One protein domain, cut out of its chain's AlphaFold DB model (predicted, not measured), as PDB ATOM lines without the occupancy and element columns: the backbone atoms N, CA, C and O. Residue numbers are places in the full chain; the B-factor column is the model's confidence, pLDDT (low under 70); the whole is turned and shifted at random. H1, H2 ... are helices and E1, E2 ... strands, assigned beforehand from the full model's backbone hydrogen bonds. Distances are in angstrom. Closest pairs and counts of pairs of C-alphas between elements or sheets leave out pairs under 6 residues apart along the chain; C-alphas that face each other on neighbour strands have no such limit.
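Overview. This is residues 89 to 171 and 183 to 207 of the 209 residues of an uncharacterized protein of Pseudonocardiales bacterium (UniProt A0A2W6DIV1). A twisted wall of four antiparallel strands has helix H1 slantwise over one face, with H2 beside H1 and running the opposite way, while the other face of the sheet is bare. Beyond E4 the wall is loosely extended by E5, with residues 183 to 184 between the two strands, and a long loop, residues 146 to 164, runs round the outside of E5. The printed part has 108 residues, with two named helices and five named strands in the order E1 H1 E2 E3 E4 E5 H2, and the sheet runs E1 E2 E3 E4. The class is mixed, helices and strands; the whole is compact, with a radius of gyration of the C-alphas of 14.6 A and spans of 46 by 35 by 21 A.

Along the chain. E1 is residues 89 to 91, beginning at C-alpha 89 at (29.551, -38.994, 36.723). H1, residues 96 to 105, is 14.9 A long. E2, residues 110 to 119, is 27.5 A long and bends by 50 degrees at residue 113. E3, residues 124 to 134, is 30.7 A long, from C-alpha 124 at (25.389, -38.459, 27.386), and bends by 53 degrees at residue 127. E4, residues 137 to 145, is 26.5 A long; E5, residues 165 to 171, is 19.8 A long. H2, residues 193 to 201, is 12.0 A long and ends at C-alpha 201 at (6.671, -37.439, 26.783).

Arrangement. E2, E3 and E4 form a meander, each strand the antiparallel neighbour of the one before, in two hairpins, E2 and E3, and E3 and E4. N 115 and O 129 are 2.9 A apart, and N 130 and O 141 are 2.9 A apart, both within hydrogen-bond range. Edge strand E1 is antiparallel to E2, with N 91 and O 116 within range at 2.9 A. The sheet is twisted, with C-alphas up to 4.5 A off its best plane. H1 is on the sheet at a height of 9.8 A, over E3, at 39 degrees to it on the local plane. H1 and H2 only just touch, with 3 pairs of C-alphas within 8 A, the closest Ala 101 and Leu 199 at 7.0 A; they run opposite ways at a shallow tilt of 4 degrees. H2 only grazes the sheet, with residues 196 to 200. The closest C-alphas of E5 and H2, Tyr 168 and Ile 196, are 6.6 A apart. E5 pairs with no named strand; E4 and E5 are near each other, and residues 183 to 184 pair antiparallel with residues 138 to 139 of E4 and 165 to 166 of E5. In H1 and H2 every O i to N i+4 pair is within hydrogen-bond range.

Size, cuts and confidence. The two C-alphas farthest apart are those of Asp 121 and Ala 188, at 45.8 A. Residues 172 to 182 are not printed, and C-alphas 171 and 183 are 18.0 A apart across the cut. The link E4 to E5 is long, with 19 residues. The mean pLDDT of the printed part is 75.3; residues 92 to 93, 146 to 165 and 187 are under 70.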
ATOM      1  N   GLU A  89      29.617 -40.027  35.698       87.75
ATOM      2  CA  GLU A  89      29.551 -38.994  36.723       87.75
ATOM      3  C   GLU A  89      28.132 -38.930  37.289       87.75
ATOM      4  O   GLU A  89      27.148 -38.913  36.541       87.75
ATOM      5  N   ASN A  90      28.031 -38.858  38.615       84.31
ATOM      6  CA  ASN A  90      26.814 -38.396  39.269       84.31
ATOM      7  C   ASN A  90      26.758 -36.878  39.108       84.31
ATOM      8  O   ASN A  90      27.698 -36.190  39.507       84.31
ATOM      9  N   VAL A  91      25.669 -36.368  38.542       82.44
ATOM     10  CA  VAL A  91      25.424 -34.927  38.433       82.44
ATOM     11  C   VAL A  91      24.228 -34.525  39.286       82.44
ATOM     12  O   VAL A  91      23.389 -35.355  39.648       82.44
ATOM     13  N   ASP A  92      24.202 -33.234  39.599       69.81
ATOM     14  CA  ASP A  92      23.193 -32.533  40.390       69.81
ATOM     15  C   ASP A  92      21.742 -32.730  39.871       69.81
ATOM     16  O   ASP A  92      21.537 -33.311  38.795       69.81
ATOM     17  N   PRO A  93      20.715 -32.338  40.659       69.31
ATOM     18  CA  PRO A  93      19.312 -32.710  40.429       69.31
ATOM     19  C   PRO A  93      18.739 -32.369  39.041       69.31
ATOM     20  O   PRO A  93      19.311 -31.593  38.278       69.31
ATOM     21  N   LEU A  94      17.587 -32.972  38.706       70.75
ATOM     22  CA  LEU A  94      16.917 -32.815  37.412       70.75
ATOM     23  C   LEU A  94      16.773 -31.345  37.008       70.75
ATOM     24  O   LEU A  94      16.573 -30.480  37.868       70.75
ATOM     25  N   PRO A  95      16.670 -31.081  35.691       71.38
ATOM     26  CA  PRO A  95      16.235 -29.783  35.204       71.38
ATOM     27  C   PRO A  95      14.944 -29.385  35.926       71.38
ATOM     28  O   PRO A  95      13.951 -30.119  35.878       71.38
ATOM     29  N   ALA A  96      14.924 -28.217  36.580       75.25
ATOM     30  CA  ALA A  96      13.823 -27.794  37.458       75.25
ATOM     31  C   ALA A  96      12.438 -27.817  36.770       75.25
ATOM     32  O   ALA A  96      11.399 -27.945  37.423       75.25
ATOM     33  N   GLY A  97      12.420 -27.751  35.435       76.12
ATOM     34  CA  GLY A  97      11.233 -27.947  34.613       76.12
ATOM     35  C   GLY A  97      10.566 -29.326  34.747       76.12
ATOM     36  O   GLY A  97       9.339 -29.389  34.703       76.12
ATOM     37  N   VAL A  98      11.324 -30.409  34.958       79.50
ATOM     38  CA  VAL A  98      10.773 -31.762  35.178       79.50
ATOM     39  C   VAL A  98       9.993 -31.805  36.492       79.50
ATOM     40  O   VAL A  98       8.845 -32.251  36.528       79.50
ATOM     41  N   LEU A  99      10.567 -31.251  37.563       79.69
ATOM     42  CA  LEU A  99       9.883 -31.125  38.848       79.69
ATOM     43  C   LEU A  99       8.658 -30.199  38.756       79.69
ATOM     44  O   LEU A  99       7.630 -30.473  39.377       79.69
ATOM     45  N   ALA A 100       8.725 -29.135  37.951       82.19
ATOM     46  CA  ALA A 100       7.575 -28.273  37.678       82.19
ATOM     47  C   ALA A 100       6.441 -29.011  36.939       82.19
ATOM     48  O   ALA A 100       5.281 -28.842  37.313       82.19
ATOM     49  N   ALA A 101       6.750 -29.875  35.963       81.56
ATOM     50  CA  ALA A 101       5.750 -30.736  35.321       81.56
ATOM     51  C   ALA A 101       5.130 -31.729  36.310       81.56
ATOM     52  O   ALA A 101       3.913 -31.878  36.366       81.56
ATOM     53  N   ILE A 102       5.932 -32.378  37.154       83.19
ATOM     54  CA  ILE A 102       5.395 -33.303  38.163       83.19
ATOM     55  C   ILE A 102       4.470 -32.566  39.136       83.19
ATOM     56  O   ILE A 102       3.389 -33.063  39.437       83.19
ATOM     57  N   ARG A 103       4.828 -31.343  39.542       85.00
ATOM     58  CA  ARG A 103       3.986 -30.487  40.392       85.00
ATOM     59  C   ARG A 103       2.702 -29.987  39.718       85.00
ATOM     60  O   ARG A 103       1.774 -29.647  40.447       85.00
ATOM     61  N   SER A 104       2.605 -29.969  38.383       82.56
ATOM     62  CA  SER A 104       1.329 -29.687  37.704       82.56
ATOM     63  C   SER A 104       0.349 -30.863  37.745       82.56
ATOM     64  O   SER A 104      -0.856 -30.634  37.697       82.56
ATOM     65  N   TYR A 105       0.840 -32.102  37.877       77.31
ATOM     66  CA  TYR A 105       0.002 -33.307  38.009       77.31
ATOM     67  C   TYR A 105      -0.229 -33.723  39.470       77.31
ATOM     68  O   TYR A 105      -1.290 -34.242  39.810       77.31
ATOM     69  N   LEU A 106       0.751 -33.478  40.343       81.44
ATOM     70  CA  LEU A 106       0.670 -33.662  41.790       81.44
ATOM     71  C   LEU A 106       1.038 -32.358  42.511       81.44
ATOM     72  O   LEU A 106       2.209 -32.136  42.849       81.44
ATOM     73  N   PRO A 107       0.045 -31.495  42.786       77.44
ATOM     74  CA  PRO A 107       0.228 -30.352  43.664       77.44
ATOM     75  C   PRO A 107       0.872 -30.788  44.985       77.44
ATOM     76  O   PRO A 107       0.519 -31.817  45.555       77.44
ATOM     77  N   HIS A 108       1.837 -30.005  45.467       84.06
ATOM     78  CA  HIS A 108       2.602 -30.272  46.695       84.06
ATOM     79  C   HIS A 108       3.543 -31.494  46.669       84.06
ATOM     80  O   HIS A 108       4.090 -31.838  47.718       84.06
ATOM     81  N   ALA A 109       3.822 -32.088  45.498       84.81
ATOM     82  CA  ALA A 109       4.842 -33.130  45.364       84.81
ATOM     83  C   ALA A 109       6.210 -32.697  45.930       84.81
ATOM     84  O   ALA A 109       6.812 -31.694  45.511       84.81
ATOM     85  N   ARG A 110       6.698 -33.496  46.885       86.88
ATOM     86  CA  ARG A 110       8.020 -33.409  47.506       86.88
ATOM     87  C   ARG A 110       8.944 -34.419  46.841       86.88
ATOM     88  O   ARG A 110       8.550 -35.562  46.639       86.88
ATOM     89  N   VAL A 111      10.164 -34.004  46.523       86.69
ATOM     90  CA  VAL A 111      11.214 -34.920  46.064       86.69
ATOM     91  C   VAL A 111      11.769 -35.660  47.278       86.69
ATOM     92  O   VAL A 111      12.087 -35.022  48.281       86.69
ATOM     93  N   GLY A 112      11.828 -36.988  47.202       81.38
ATOM     94  CA  GLY A 112      12.456 -37.849  48.206       81.38
ATOM     95  C   GLY A 112      13.877 -38.240  47.809       81.38
ATOM     96  O   GLY A 112      14.795 -38.109  48.615       81.38
ATOM     97  N   SER A 113      14.061 -38.665  46.558       82.75
ATOM     98  CA  SER A 113      15.368 -38.981  45.978       82.75
ATOM     99  C   SER A 113      15.436 -38.566  44.517       82.75
ATOM    100  O   SER A 113      14.439 -38.562  43.794       82.75
ATOM    101  N   GLU A 114      16.639 -38.200  44.098       85.75
ATOM    102  CA  GLU A 114      16.923 -37.666  42.779       85.75
ATOM    103  C   GLU A 114      18.349 -38.052  42.400       85.75
ATOM    104  O   GLU A 114      19.284 -37.886  43.181       85.75
ATOM    105  N   THR A 115      18.514 -38.671  41.238       83.31
ATOM    106  CA  THR A 115      19.795 -39.224  40.804       83.31
ATOM    107  C   THR A 115      19.893 -39.073  39.301       83.31
ATOM    108  O   THR A 115      19.090 -39.656  38.575       83.31
ATOM    109  N   THR A 116      20.883 -38.324  38.819       85.94
ATOM    110  CA  THR A 116      21.261 -38.323  37.403       85.94
ATOM    111  C   THR A 116      22.677 -38.864  37.277       85.94
ATOM    112  O   THR A 116      23.601 -38.363  37.910       85.94
ATOM    113  N   VAL A 117      22.842 -39.866  36.418       85.38
ATOM    114  CA  VAL A 117      24.131 -40.419  36.014       85.38
ATOM    115  C   VAL A 117      24.327 -40.111  34.536       85.38
ATOM    116  O   VAL A 117      23.509 -40.492  33.687       85.38
ATOM    117  N   VAL A 118      25.423 -39.437  34.212       86.44
ATOM    118  CA  VAL A 118      25.853 -39.200  32.831       86.44
ATOM    119  C   VAL A 118      27.087 -40.040  32.547       86.44
ATOM    120  O   VAL A 118      27.934 -40.205  33.415       86.44
ATOM    121  N   GLN A 119      27.205 -40.573  31.335       85.06
ATOM    122  CA  GLN A 119      28.501 -41.012  30.825       85.06
ATOM    123  C   GLN A 119      29.287 -39.761  30.423       85.06
ATOM    124  O   GLN A 119      28.711 -38.894  29.765       85.06
ATOM    125  N   SER A 120      30.564 -39.675  30.792       84.69
ATOM    126  CA  SER A 120      31.403 -38.483  30.589       84.69
ATOM    127  C   SER A 120      31.859 -38.302  29.141       84.69
ATOM    128  O   SER A 120      31.832 -37.187  28.623       84.69
ATOM    129  N   ASP A 121      32.245 -39.396  28.472       81.62
ATOM    130  CA  ASP A 121      32.821 -39.365  27.123       81.62
ATOM    131  C   ASP A 121      32.199 -40.431  26.191       81.62
ATOM    132  O   ASP A 121      32.294 -41.631  26.484       81.62
ATOM    133  N   PRO A 122      31.522 -40.038  25.091       80.69
ATOM    134  CA  PRO A 122      30.995 -38.692  24.854       80.69
ATOM    135  C   PRO A 122      29.889 -38.379  25.873       80.69
ATOM    136  O   PRO A 122      29.121 -39.279  26.230       80.69
ATOM    137  N   ARG A 123      29.774 -37.114  26.309       84.38
ATOM    138  CA  ARG A 123      28.833 -36.720  27.372       84.38
ATOM    139  C   ARG A 123      27.389 -37.045  26.982       84.38
ATOM    140  O   ARG A 123      26.855 -36.466  26.038       84.38
ATOM    141  N   ARG A 124      26.754 -37.987  27.687       84.19
ATOM    142  CA  ARG A 124      25.389 -38.459  27.386       84.19
ATOM    143  C   ARG A 124      24.668 -38.993  28.613       84.19
ATOM    144  O   ARG A 124      25.299 -39.492  29.540       84.19
ATOM    145  N   LEU A 125      23.338 -38.947  28.591       83.75
ATOM    146  CA  LEU A 125      22.522 -39.496  29.671       83.75
ATOM    147  C   LEU A 125      22.756 -41.010  29.757       83.75
ATOM    148  O   LEU A 125      22.699 -41.708  28.743       83.75
ATOM    149  N   TYR A 126      23.044 -41.514  30.954       83.19
ATOM    150  CA  TYR A 126      23.243 -42.944  31.186       83.19
ATOM    151  C   TYR A 126      22.053 -43.535  31.949       83.19
ATOM    152  O   TYR A 126      21.397 -44.466  31.473       83.19
ATOM    153  N   PHE A 127      21.722 -42.917  33.081       85.25
ATOM    154  CA  PHE A 127      20.586 -43.267  33.924       85.25
ATOM    155  C   PHE A 127      20.065 -42.025  34.639       85.25
ATOM    156  O   PHE A 127      20.820 -41.098  34.928       85.25
ATOM    157  N   ARG A 128      18.769 -41.998  34.940       87.00
ATOM    158  CA  ARG A 128      18.170 -40.932  35.739       87.00
ATOM    159  C   ARG A 128      16.925 -41.425  36.454       87.00
ATOM    160  O   ARG A 128      16.084 -42.082  35.843       87.00
ATOM    161  N   GLN A 129      16.797 -41.093  37.730       87.25
ATOM    162  CA  GLN A 129      15.644 -41.428  38.553       87.25
ATOM    163  C   GLN A 129      15.233 -40.241  39.416       87.25
ATOM    164  O   GLN A 129      16.071 -39.501  39.928       87.25
ATOM    165  N   LEU A 130      13.924 -40.104  39.590       87.69
ATOM    166  CA  LEU A 130      13.310 -39.250  40.586       87.69
ATOM    167  C   LEU A 130      12.200 -40.027  41.280       87.69
ATOM    168  O   LEU A 130      11.290 -40.547  40.629       87.69
ATOM    169  N   ASP A 131      12.244 -39.998  42.603       88.25
ATOM    170  CA  ASP A 131      11.179 -40.467  43.469       88.25
ATOM    171  C   ASP A 131      10.551 -39.251  44.152       88.25
ATOM    172  O   ASP A 131      11.190 -38.550  44.941       88.25
ATOM    173  N   ALA A 132       9.286 -38.987  43.840       88.88
ATOM    174  CA  ALA A 132       8.504 -37.910  44.432       88.88
ATOM    175  C   ALA A 132       7.279 -38.465  45.167       88.88
ATOM    176  O   ALA A 132       6.767 -39.535  44.835       88.88
ATOM    177  N   SER A 133       6.776 -37.733  46.159       89.50
ATOM    178  CA  SER A 133       5.564 -38.100  46.893       89.50
ATOM    179  C   SER A 133       4.673 -36.899  47.202       89.50
ATOM    180  O   SER A 133       5.144 -35.797  47.486       89.50
ATOM    181  N   ALA A 134       3.362 -37.123  47.137       87.81
ATOM    182  CA  ALA A 134       2.321 -36.191  47.557       87.81
ATOM    183  C   ALA A 134       1.243 -36.987  48.304       87.81
ATOM    184  O   ALA A 134       0.757 -37.994  47.795       87.81
ATOM    185  N   ASP A 135       0.886 -36.559  49.514       85.62
ATOM    186  CA  ASP A 135      -0.077 -37.233  50.394       85.62
ATOM    187  C   ASP A 135       0.202 -38.740  50.585       85.62
ATOM    188  O   ASP A 135       1.077 -39.121  51.357       85.62
ATOM    189  N   ASN A 136      -0.541 -39.598  49.877       84.06
ATOM    190  CA  ASN A 136      -0.426 -41.062  49.895       84.06
ATOM    191  C   ASN A 136      -0.125 -41.626  48.492       84.06
ATOM    192  O   ASN A 136      -0.514 -42.751  48.167       84.06
ATOM    193  N   ILE A 137       0.494 -40.810  47.640       84.62
ATOM    194  CA  ILE A 137       0.844 -41.114  46.255       84.62
ATOM    195  C   ILE A 137       2.358 -40.981  46.116       84.62
ATOM    196  O   ILE A 137       2.927 -39.947  46.471       84.62
ATOM    197  N   THR A 138       3.008 -42.001  45.567       87.06
ATOM    198  CA  THR A 138       4.401 -41.922  45.114       87.06
ATOM    199  C   THR A 138       4.464 -41.935  43.594       87.06
ATOM    200  O   THR A 138       3.655 -42.587  42.928       87.06
ATOM    201  N   VAL A 139       5.433 -41.213  43.043       87.38
ATOM    202  CA  VAL A 139       5.780 -41.199  41.623       87.38
ATOM    203  C   VAL A 139       7.232 -41.596  41.505       87.38
ATOM    204  O   VAL A 139       8.100 -40.920  42.048       87.38
ATOM    205  N   VAL A 140       7.475 -42.671  40.770       87.12
ATOM    206  CA  VAL A 140       8.805 -43.067  40.321       87.12
ATOM    207  C   VAL A 140       8.889 -42.712  38.848       87.12
ATOM    208  O   VAL A 140       8.145 -43.261  38.030       87.12
ATOM    209  N   LEU A 141       9.779 -41.788  38.509       87.88
ATOM    210  CA  LEU A 141      10.186 -41.529  37.138       87.88
ATOM    211  C   LEU A 141      11.583 -42.106  36.952       87.88
ATOM    212  O   LEU A 141      12.490 -41.772  37.707       87.88
ATOM    213  N   ARG A 142      11.763 -42.963  35.946       86.88
ATOM    214  CA  ARG A 142      13.032 -43.640  35.680       86.88
ATOM    215  C   ARG A 142      13.341 -43.645  34.191       86.88
ATOM    216  O   ARG A 142      12.524 -44.083  33.388       86.88
ATOM    217  N   ILE A 143      14.534 -43.190  33.832       86.62
ATOM    218  CA  ILE A 143      15.078 -43.226  32.478       86.62
ATOM    219  C   ILE A 143      16.307 -44.132  32.491       86.62
ATOM    220  O   ILE A 143      17.230 -43.927  33.283       86.62
ATOM    221  N   SER A 144      16.330 -45.128  31.614       81.81
ATOM    222  CA  SER A 144      17.458 -46.047  31.460       81.81
ATOM    223  C   SER A 144      17.783 -46.286  29.992       81.81
ATOM    224  O   SER A 144      16.912 -46.256  29.120       81.81
ATOM    225  N   ARG A 145      19.062 -46.515  29.699       74.19
ATOM    226  CA  ARG A 145      19.537 -46.785  28.342       74.19
ATOM    227  C   ARG A 145      19.337 -48.257  27.968       74.19
ATOM    228  O   ARG A 145      19.664 -49.152  28.744       74.19
ATOM    229  N   THR A 146      18.817 -48.532  26.773       65.31
ATOM    230  CA  THR A 146      18.583 -49.900  26.284       65.31
ATOM    231  C   THR A 146      19.798 -50.440  25.533       65.31
ATOM    232  O   THR A 146      20.227 -49.843  24.548       65.31
ATOM    233  N   ALA A 147      20.313 -51.603  25.940       49.25
ATOM    234  CA  ALA A 147      21.511 -52.208  25.342       49.25
ATOM    235  C   ALA A 147      21.304 -52.787  23.924       49.25
ATOM    236  O   ALA A 147      22.271 -53.007  23.198       49.25
ATOM    237  N   ARG A 148      20.057 -53.066  23.524       44.09
ATOM    238  CA  ARG A 148      19.663 -53.509  22.175       44.09
ATOM    239  C   ARG A 148      18.283 -52.946  21.869       44.09
ATOM    240  O   ARG A 148      17.441 -52.949  22.761       44.09
ATOM    241  N   SER A 149      18.051 -52.504  20.632       41.91
ATOM    242  CA  SER A 149      16.723 -52.071  20.180       41.91
ATOM    243  C   SER A 149      15.765 -53.270  20.214       41.91
ATOM    244  O   SER A 149      15.964 -54.207  19.436       41.91
ATOM    245  N   PRO A 150      14.762 -53.305  21.111       41.50
ATOM    246  CA  PRO A 150      13.742 -54.336  21.075       41.50
ATOM    247  C   PRO A 150      12.733 -53.943  19.999       41.50
ATOM    248  O   PRO A 150      12.264 -52.803  19.971       41.50
ATOM    249  N   THR A 151      12.382 -54.893  19.134       39.25
ATOM    250  CA  THR A 151      11.315 -54.741  18.141       39.25
ATOM    251  C   THR A 151      10.077 -54.111  18.787       39.25
ATOM    252  O   THR A 151       9.622 -54.585  19.827       39.25
ATOM    253  N   LEU A 152       9.574 -53.026  18.187       40.91
ATOM    254  CA  LEU A 152       8.549 -52.133  18.741       40.91
ATOM    255  C   LEU A 152       7.363 -52.883  19.375       40.91
ATOM    256  O   LEU A 152       6.488 -53.391  18.676       40.91
ATOM    257  N   GLY A 153       7.316 -52.896  20.709       38.84
ATOM    258  CA  GLY A 153       6.152 -53.327  21.481       38.84
ATOM    259  C   GLY A 153       5.280 -52.125  21.864       38.84
ATOM    260  O   GLY A 153       5.830 -51.091  22.253       38.84
ATOM    261  N   PRO A 154       3.939 -52.215  21.783       40.62
ATOM    262  CA  PRO A 154       3.063 -51.140  22.239       40.62
ATOM    263  C   PRO A 154       3.211 -50.937  23.749       40.62
ATOM    264  O   PRO A 154       3.325 -51.907  24.501       40.62
ATOM    265  N   THR A 155       3.162 -49.684  24.207       46.62
ATOM    266  CA  THR A 155       3.207 -49.388  25.640       46.62
ATOM    267  C   THR A 155       2.059 -50.070  26.376       46.62
ATOM    268  O   THR A 155       0.886 -49.795  26.119       46.62
ATOM    269  N   GLN A 156       2.413 -50.911  27.344       49.31
ATOM    270  CA  GLN A 156       1.461 -51.564  28.229       49.31
ATOM    271  C   GLN A 156       1.290 -50.742  29.506       49.31
ATOM    272  O   GLN A 156       2.267 -50.300  30.110       49.31
ATOM    273  N   ALA A 157       0.036 -50.555  29.914       48.47
ATOM    274  CA  ALA A 157      -0.292 -50.168  31.276       48.47
ATOM    275  C   ALA A 157      -0.372 -51.450  32.114       48.47
ATOM    276  O   ALA A 157      -1.178 -52.331  31.808       48.47
ATOM    277  N   THR A 158       0.469 -51.572  33.137       50.28
ATOM    278  CA  THR A 158       0.437 -52.681  34.099       50.28
ATOM    279  C   THR A 158      -0.417 -52.313  35.314       50.28
ATOM    280  O   THR A 158      -0.246 -51.250  35.903       50.28
ATOM    281  N   ASP A 159      -1.364 -53.196  35.639       42.31
ATOM    282  CA  ASP A 159      -2.508 -53.008  36.550       42.31
ATOM    283  C   ASP A 159      -3.056 -54.450  36.780       42.31
ATOM    284  O   ASP A 159      -3.256 -55.156  35.792       42.31
ATOM    285  N   ARG A 160      -3.266 -55.060  37.962       51.06
ATOM    286  CA  ARG A 160      -3.425 -54.633  39.375       51.06
ATOM    287  C   ARG A 160      -2.927 -55.737  40.323       51.06
ATOM    288  O   ARG A 160      -2.998 -56.899  39.944       51.06
ATOM    289  N   LEU A 161      -2.611 -55.399  41.583       41.78
ATOM    290  CA  LEU A 161      -3.023 -56.089  42.838       41.78
ATOM    291  C   LEU A 161      -2.618 -55.199  44.063       41.78
ATOM    292  O   LEU A 161      -2.109 -54.105  43.825       41.78
ATOM    293  N   PRO A 162      -3.021 -55.478  45.328       41.72
ATOM    294  CA  PRO A 162      -3.461 -54.431  46.268       41.72
ATOM    295  C   PRO A 162      -2.352 -53.494  46.785       41.72
ATOM    296  O   PRO A 162      -1.250 -53.933  47.091       41.72
ATOM    297  N   GLY A 163      -2.695 -52.204  46.928       52.91
ATOM    298  CA  GLY A 163      -1.733 -51.091  47.050       52.91
ATOM    299  C   GLY A 163      -1.395 -50.479  45.684       52.91
ATOM    300  O   GLY A 163      -0.235 -50.227  45.384       52.91
ATOM    301  N   GLN A 164      -2.407 -50.382  44.813       62.25
ATOM    302  CA  GLN A 164      -2.241 -50.474  43.360       62.25
ATOM    303  C   GLN A 164      -1.379 -49.352  42.765       62.25
ATOM    304  O   GLN A 164      -1.583 -48.164  43.024       62.25
ATOM    305  N   SER A 165      -0.431 -49.765  41.925       63.44
ATOM    306  CA  SER A 165       0.361 -48.894  41.067       63.44
ATOM    307  C   SER A 165      -0.157 -48.921  39.632       63.44
ATOM    308  O   SER A 165      -0.622 -49.951  39.150       63.44
ATOM    309  N   ILE A 166      -0.063 -47.774  38.958       70.69
ATOM    310  CA  ILE A 166      -0.343 -47.607  37.531       70.69
ATOM    311  C   ILE A 166       0.941 -47.105  36.871       70.69
ATOM    312  O   ILE A 166       1.454 -46.033  37.206       70.69
ATOM    313  N   GLY A 167       1.475 -47.911  35.956       71.31
ATOM    314  CA  GLY A 167       2.706 -47.629  35.218       71.31
ATOM    315  C   GLY A 167       2.473 -47.321  33.740       71.31
ATOM    316  O   GLY A 167       1.523 -47.804  33.124       71.31
ATOM    317  N   TYR A 168       3.388 -46.552  33.157       72.88
ATOM    318  CA  TYR A 168       3.512 -46.331  31.720       72.88
ATOM    319  C   TYR A 168       4.990 -46.404  31.323       72.88
ATOM    320  O   TYR A 168       5.832 -45.756  31.944       72.88
ATOM    321  N   VAL A 169       5.304 -47.185  30.286       74.44
ATOM    322  CA  VAL A 169       6.676 -47.388  29.796       74.44
ATOM    323  C   VAL A 169       6.776 -46.978  28.327       74.44
ATOM    324  O   VAL A 169       6.161 -47.587  27.448       74.44
ATOM    325  N   ARG A 170       7.566 -45.944  28.046       74.75
ATOM    326  CA  ARG A 170       7.832 -45.424  26.699       74.75
ATOM    327  C   ARG A 170       9.256 -45.758  26.282       74.75
ATOM    328  O   ARG A 170      10.194 -45.381  26.972       74.75
ATOM    329  N   THR A 171       9.428 -46.350  25.107       71.94
ATOM    330  CA  THR A 171      10.736 -46.402  24.441       71.94
ATOM    331  C   THR A 171      10.909 -45.155  23.577       71.94
ATOM    332  O   THR A 171      10.009 -44.798  22.816       71.94
ATOM    333  N   PHE A 183       3.062 -44.378  39.008       82.94
ATOM    334  CA  PHE A 183       2.346 -43.873  40.169       82.94
ATOM    335  C   PHE A 183       1.965 -45.049  41.072       82.94
ATOM    336  O   PHE A 183       1.530 -46.080  40.567       82.94
ATOM    337  N   THR A 184       2.088 -44.909  42.390       82.81
ATOM    338  CA  THR A 184       1.596 -45.890  43.379       82.81
ATOM    339  C   THR A 184       0.780 -45.165  44.431       82.81
ATOM    340  O   THR A 184       1.180 -44.085  44.857       82.81
ATOM    341  N   GLY A 185      -0.345 -45.726  44.875       78.25
ATOM    342  CA  GLY A 185      -1.127 -45.087  45.930       78.25
ATOM    343  C   GLY A 185      -2.317 -45.899  46.425       78.25
ATOM    344  O   GLY A 185      -2.381 -47.124  46.301       78.25
ATOM    345  N   LEU A 186      -3.279 -45.194  47.022       78.38
ATOM    346  CA  LEU A 186      -4.522 -45.790  47.514       78.38
ATOM    347  C   LEU A 186      -5.310 -46.460  46.365       78.38
ATOM    348  O   LEU A 186      -5.344 -45.906  45.271       78.38
ATOM    349  N   PRO A 187      -6.044 -47.571  46.590       69.81
ATOM    350  CA  PRO A 187      -6.744 -48.305  45.519       69.81
ATOM    351  C   PRO A 187      -7.783 -47.515  44.697       69.81
ATOM    352  O   PRO A 187      -8.211 -47.973  43.638       69.81
ATOM    353  N   ALA A 188      -8.226 -46.356  45.195       70.00
ATOM    354  CA  ALA A 188      -9.134 -45.445  44.495       70.00
ATOM    355  C   ALA A 188      -8.404 -44.365  43.669       70.00
ATOM    356  O   ALA A 188      -9.033 -43.716  42.836       70.00
ATOM    357  N   TYR A 189      -7.102 -44.164  43.886       74.19
ATOM    358  CA  TYR A 189      -6.302 -43.213  43.124       74.19
ATOM    359  C   TYR A 189      -6.026 -43.767  41.724       74.19
ATOM    360  O   TYR A 189      -5.495 -44.865  41.564       74.19
ATOM    361  N   ARG A 190      -6.425 -43.007  40.702       75.19
ATOM    362  CA  ARG A 190      -6.269 -43.367  39.289       75.19
ATOM    363  C   ARG A 190      -5.828 -42.130  38.505       75.19
ATOM    364  O   ARG A 190      -6.696 -41.374  38.068       75.19
ATOM    365  N   PRO A 191      -4.514 -41.890  38.359       75.31
ATOM    366  CA  PRO A 191      -4.024 -40.790  37.542       75.31
ATOM    367  C   PRO A 191      -4.509 -40.966  36.094       75.31
ATOM    368  O   PRO A 191      -4.489 -42.095  35.586       75.31
ATOM    369  N   PRO A 192      -4.955 -39.897  35.412       79.69
ATOM    370  CA  PRO A 192      -5.352 -39.992  34.015       79.69
ATOM    371  C   PRO A 192      -4.183 -40.489  33.160       79.69
ATOM    372  O   PRO A 192      -3.087 -39.936  33.208       79.69
ATOM    373  N   MET A 193      -4.400 -41.519  32.336       79.38
ATOM    374  CA  MET A 193      -3.333 -42.066  31.480       79.38
ATOM    375  C   MET A 193      -2.754 -41.029  30.505       79.38
ATOM    376  O   MET A 193      -1.625 -41.198  30.053       79.38
ATOM    377  N   THR A 194      -3.504 -39.971  30.180       81.75
ATOM    378  CA  THR A 194      -3.035 -38.792  29.436       81.75
ATOM    379  C   THR A 194      -1.867 -38.101  30.123       81.75
ATOM    380  O   THR A 194      -0.909 -37.722  29.459       81.75
ATOM    381  N   ASP A 195      -1.914 -38.005  31.444       79.69
ATOM    382  CA  ASP A 195      -1.009 -37.202  32.261       79.69
ATOM    383  C   ASP A 195       0.283 -37.983  32.507       79.69
ATOM    384  O   ASP A 195       1.383 -37.462  32.336       79.69
ATOM    385  N   ILE A 196       0.155 -39.291  32.771       80.94
ATOM    386  CA  ILE A 196       1.291 -40.223  32.832       80.94
ATOM    387  C   ILE A 196       2.022 -40.265  31.475       80.94
ATOM    388  O   ILE A 196       3.253 -40.245  31.424       80.94
ATOM    389  N   ARG A 197       1.269 -40.271  30.362       83.38
ATOM    390  CA  ARG A 197       1.814 -40.188  28.995       83.38
ATOM    391  C   ARG A 197       2.513 -38.862  28.731       83.38
ATOM    392  O   ARG A 197       3.597 -38.880  28.160       83.38
ATOM    393  N   ALA A 198       1.911 -37.742  29.128       83.12
ATOM    394  CA  ALA A 198       2.475 -36.409  28.948       83.12
ATOM    395  C   ALA A 198       3.768 -36.233  29.755       83.12
ATOM    396  O   ALA A 198       4.755 -35.740  29.216       83.12
ATOM    397  N   LEU A 199       3.808 -36.725  30.997       85.12
ATOM    398  CA  LEU A 199       5.023 -36.744  31.808       85.12
ATOM    399  C   LEU A 199       6.117 -37.610  31.160       85.12
ATOM    400  O   LEU A 199       7.235 -37.141  30.997       85.12
ATOM    401  N   ALA A 200       5.797 -38.820  30.686       84.19
ATOM    402  CA  ALA A 200       6.750 -39.665  29.949       84.19
ATOM    403  C   ALA A 200       7.147 -39.108  28.561       84.19
ATOM    404  O   ALA A 200       8.097 -39.593  27.935       84.19
ATOM    405  N   ALA A 201       6.405 -38.125  28.044       84.81
ATOM    406  CA  ALA A 201       6.671 -37.439  26.783       84.81
ATOM    407  C   ALA A 201       7.542 -36.179  26.942       84.81
ATOM    408  O   ALA A 201       8.034 -35.681  25.931       84.81
ATOM    409  N   ASP A 202       7.747 -35.684  28.168       84.81
ATOM    410  CA  ASP A 202       8.458 -34.432  28.439       84.81
ATOM    411  C   ASP A 202       9.909 -34.484  27.906       84.81
ATOM    412  O   ASP A 202      10.689 -35.350  28.318       84.81
ATOM    413  N   PRO A 203      10.309 -33.581  26.988       82.12
ATOM    414  CA  PRO A 203      11.641 -33.610  26.385       82.12
ATOM    415  C   PRO A 203      12.761 -33.338  27.399       82.12
ATOM    416  O   PRO A 203      13.886 -33.798  27.209       82.12
ATOM    417  N   ARG A 204      12.464 -32.650  28.511       85.38
ATOM    418  CA  ARG A 204      13.451 -32.295  29.547       85.38
ATOM    419  C   ARG A 204      13.968 -33.511  30.310       85.38
ATOM    420  O   ARG A 204      15.026 -33.438  30.924       85.38
ATOM    421  N   LEU A 205      13.275 -34.648  30.229       83.44
ATOM    422  CA  LEU A 205      13.742 -35.912  30.798       83.44
ATOM    423  C   LEU A 205      15.083 -36.366  30.213       83.44
ATOM    424  O   LEU A 205      15.899 -36.931  30.942       83.44
ATOM    425  N   LEU A 206      15.316 -36.098  28.925       83.50
ATOM    426  CA  LEU A 206      16.525 -36.505  28.206       83.50
ATOM    427  C   LEU A 206      17.599 -35.404  28.136       83.50
ATOM    428  O   LEU A 206      18.719 -35.684  27.714       83.50
ATOM    429  N   ALA A 207      17.282 -34.177  28.564       82.50
ATOM    430  CA  ALA A 207      18.213 -33.048  28.576       82.50
ATOM    431  C   ALA A 207      19.321 -33.218  29.633       82.50
ATOM    432  O   ALA A 207      19.093 -33.795  30.700       82.50
TER     433      ALA A 207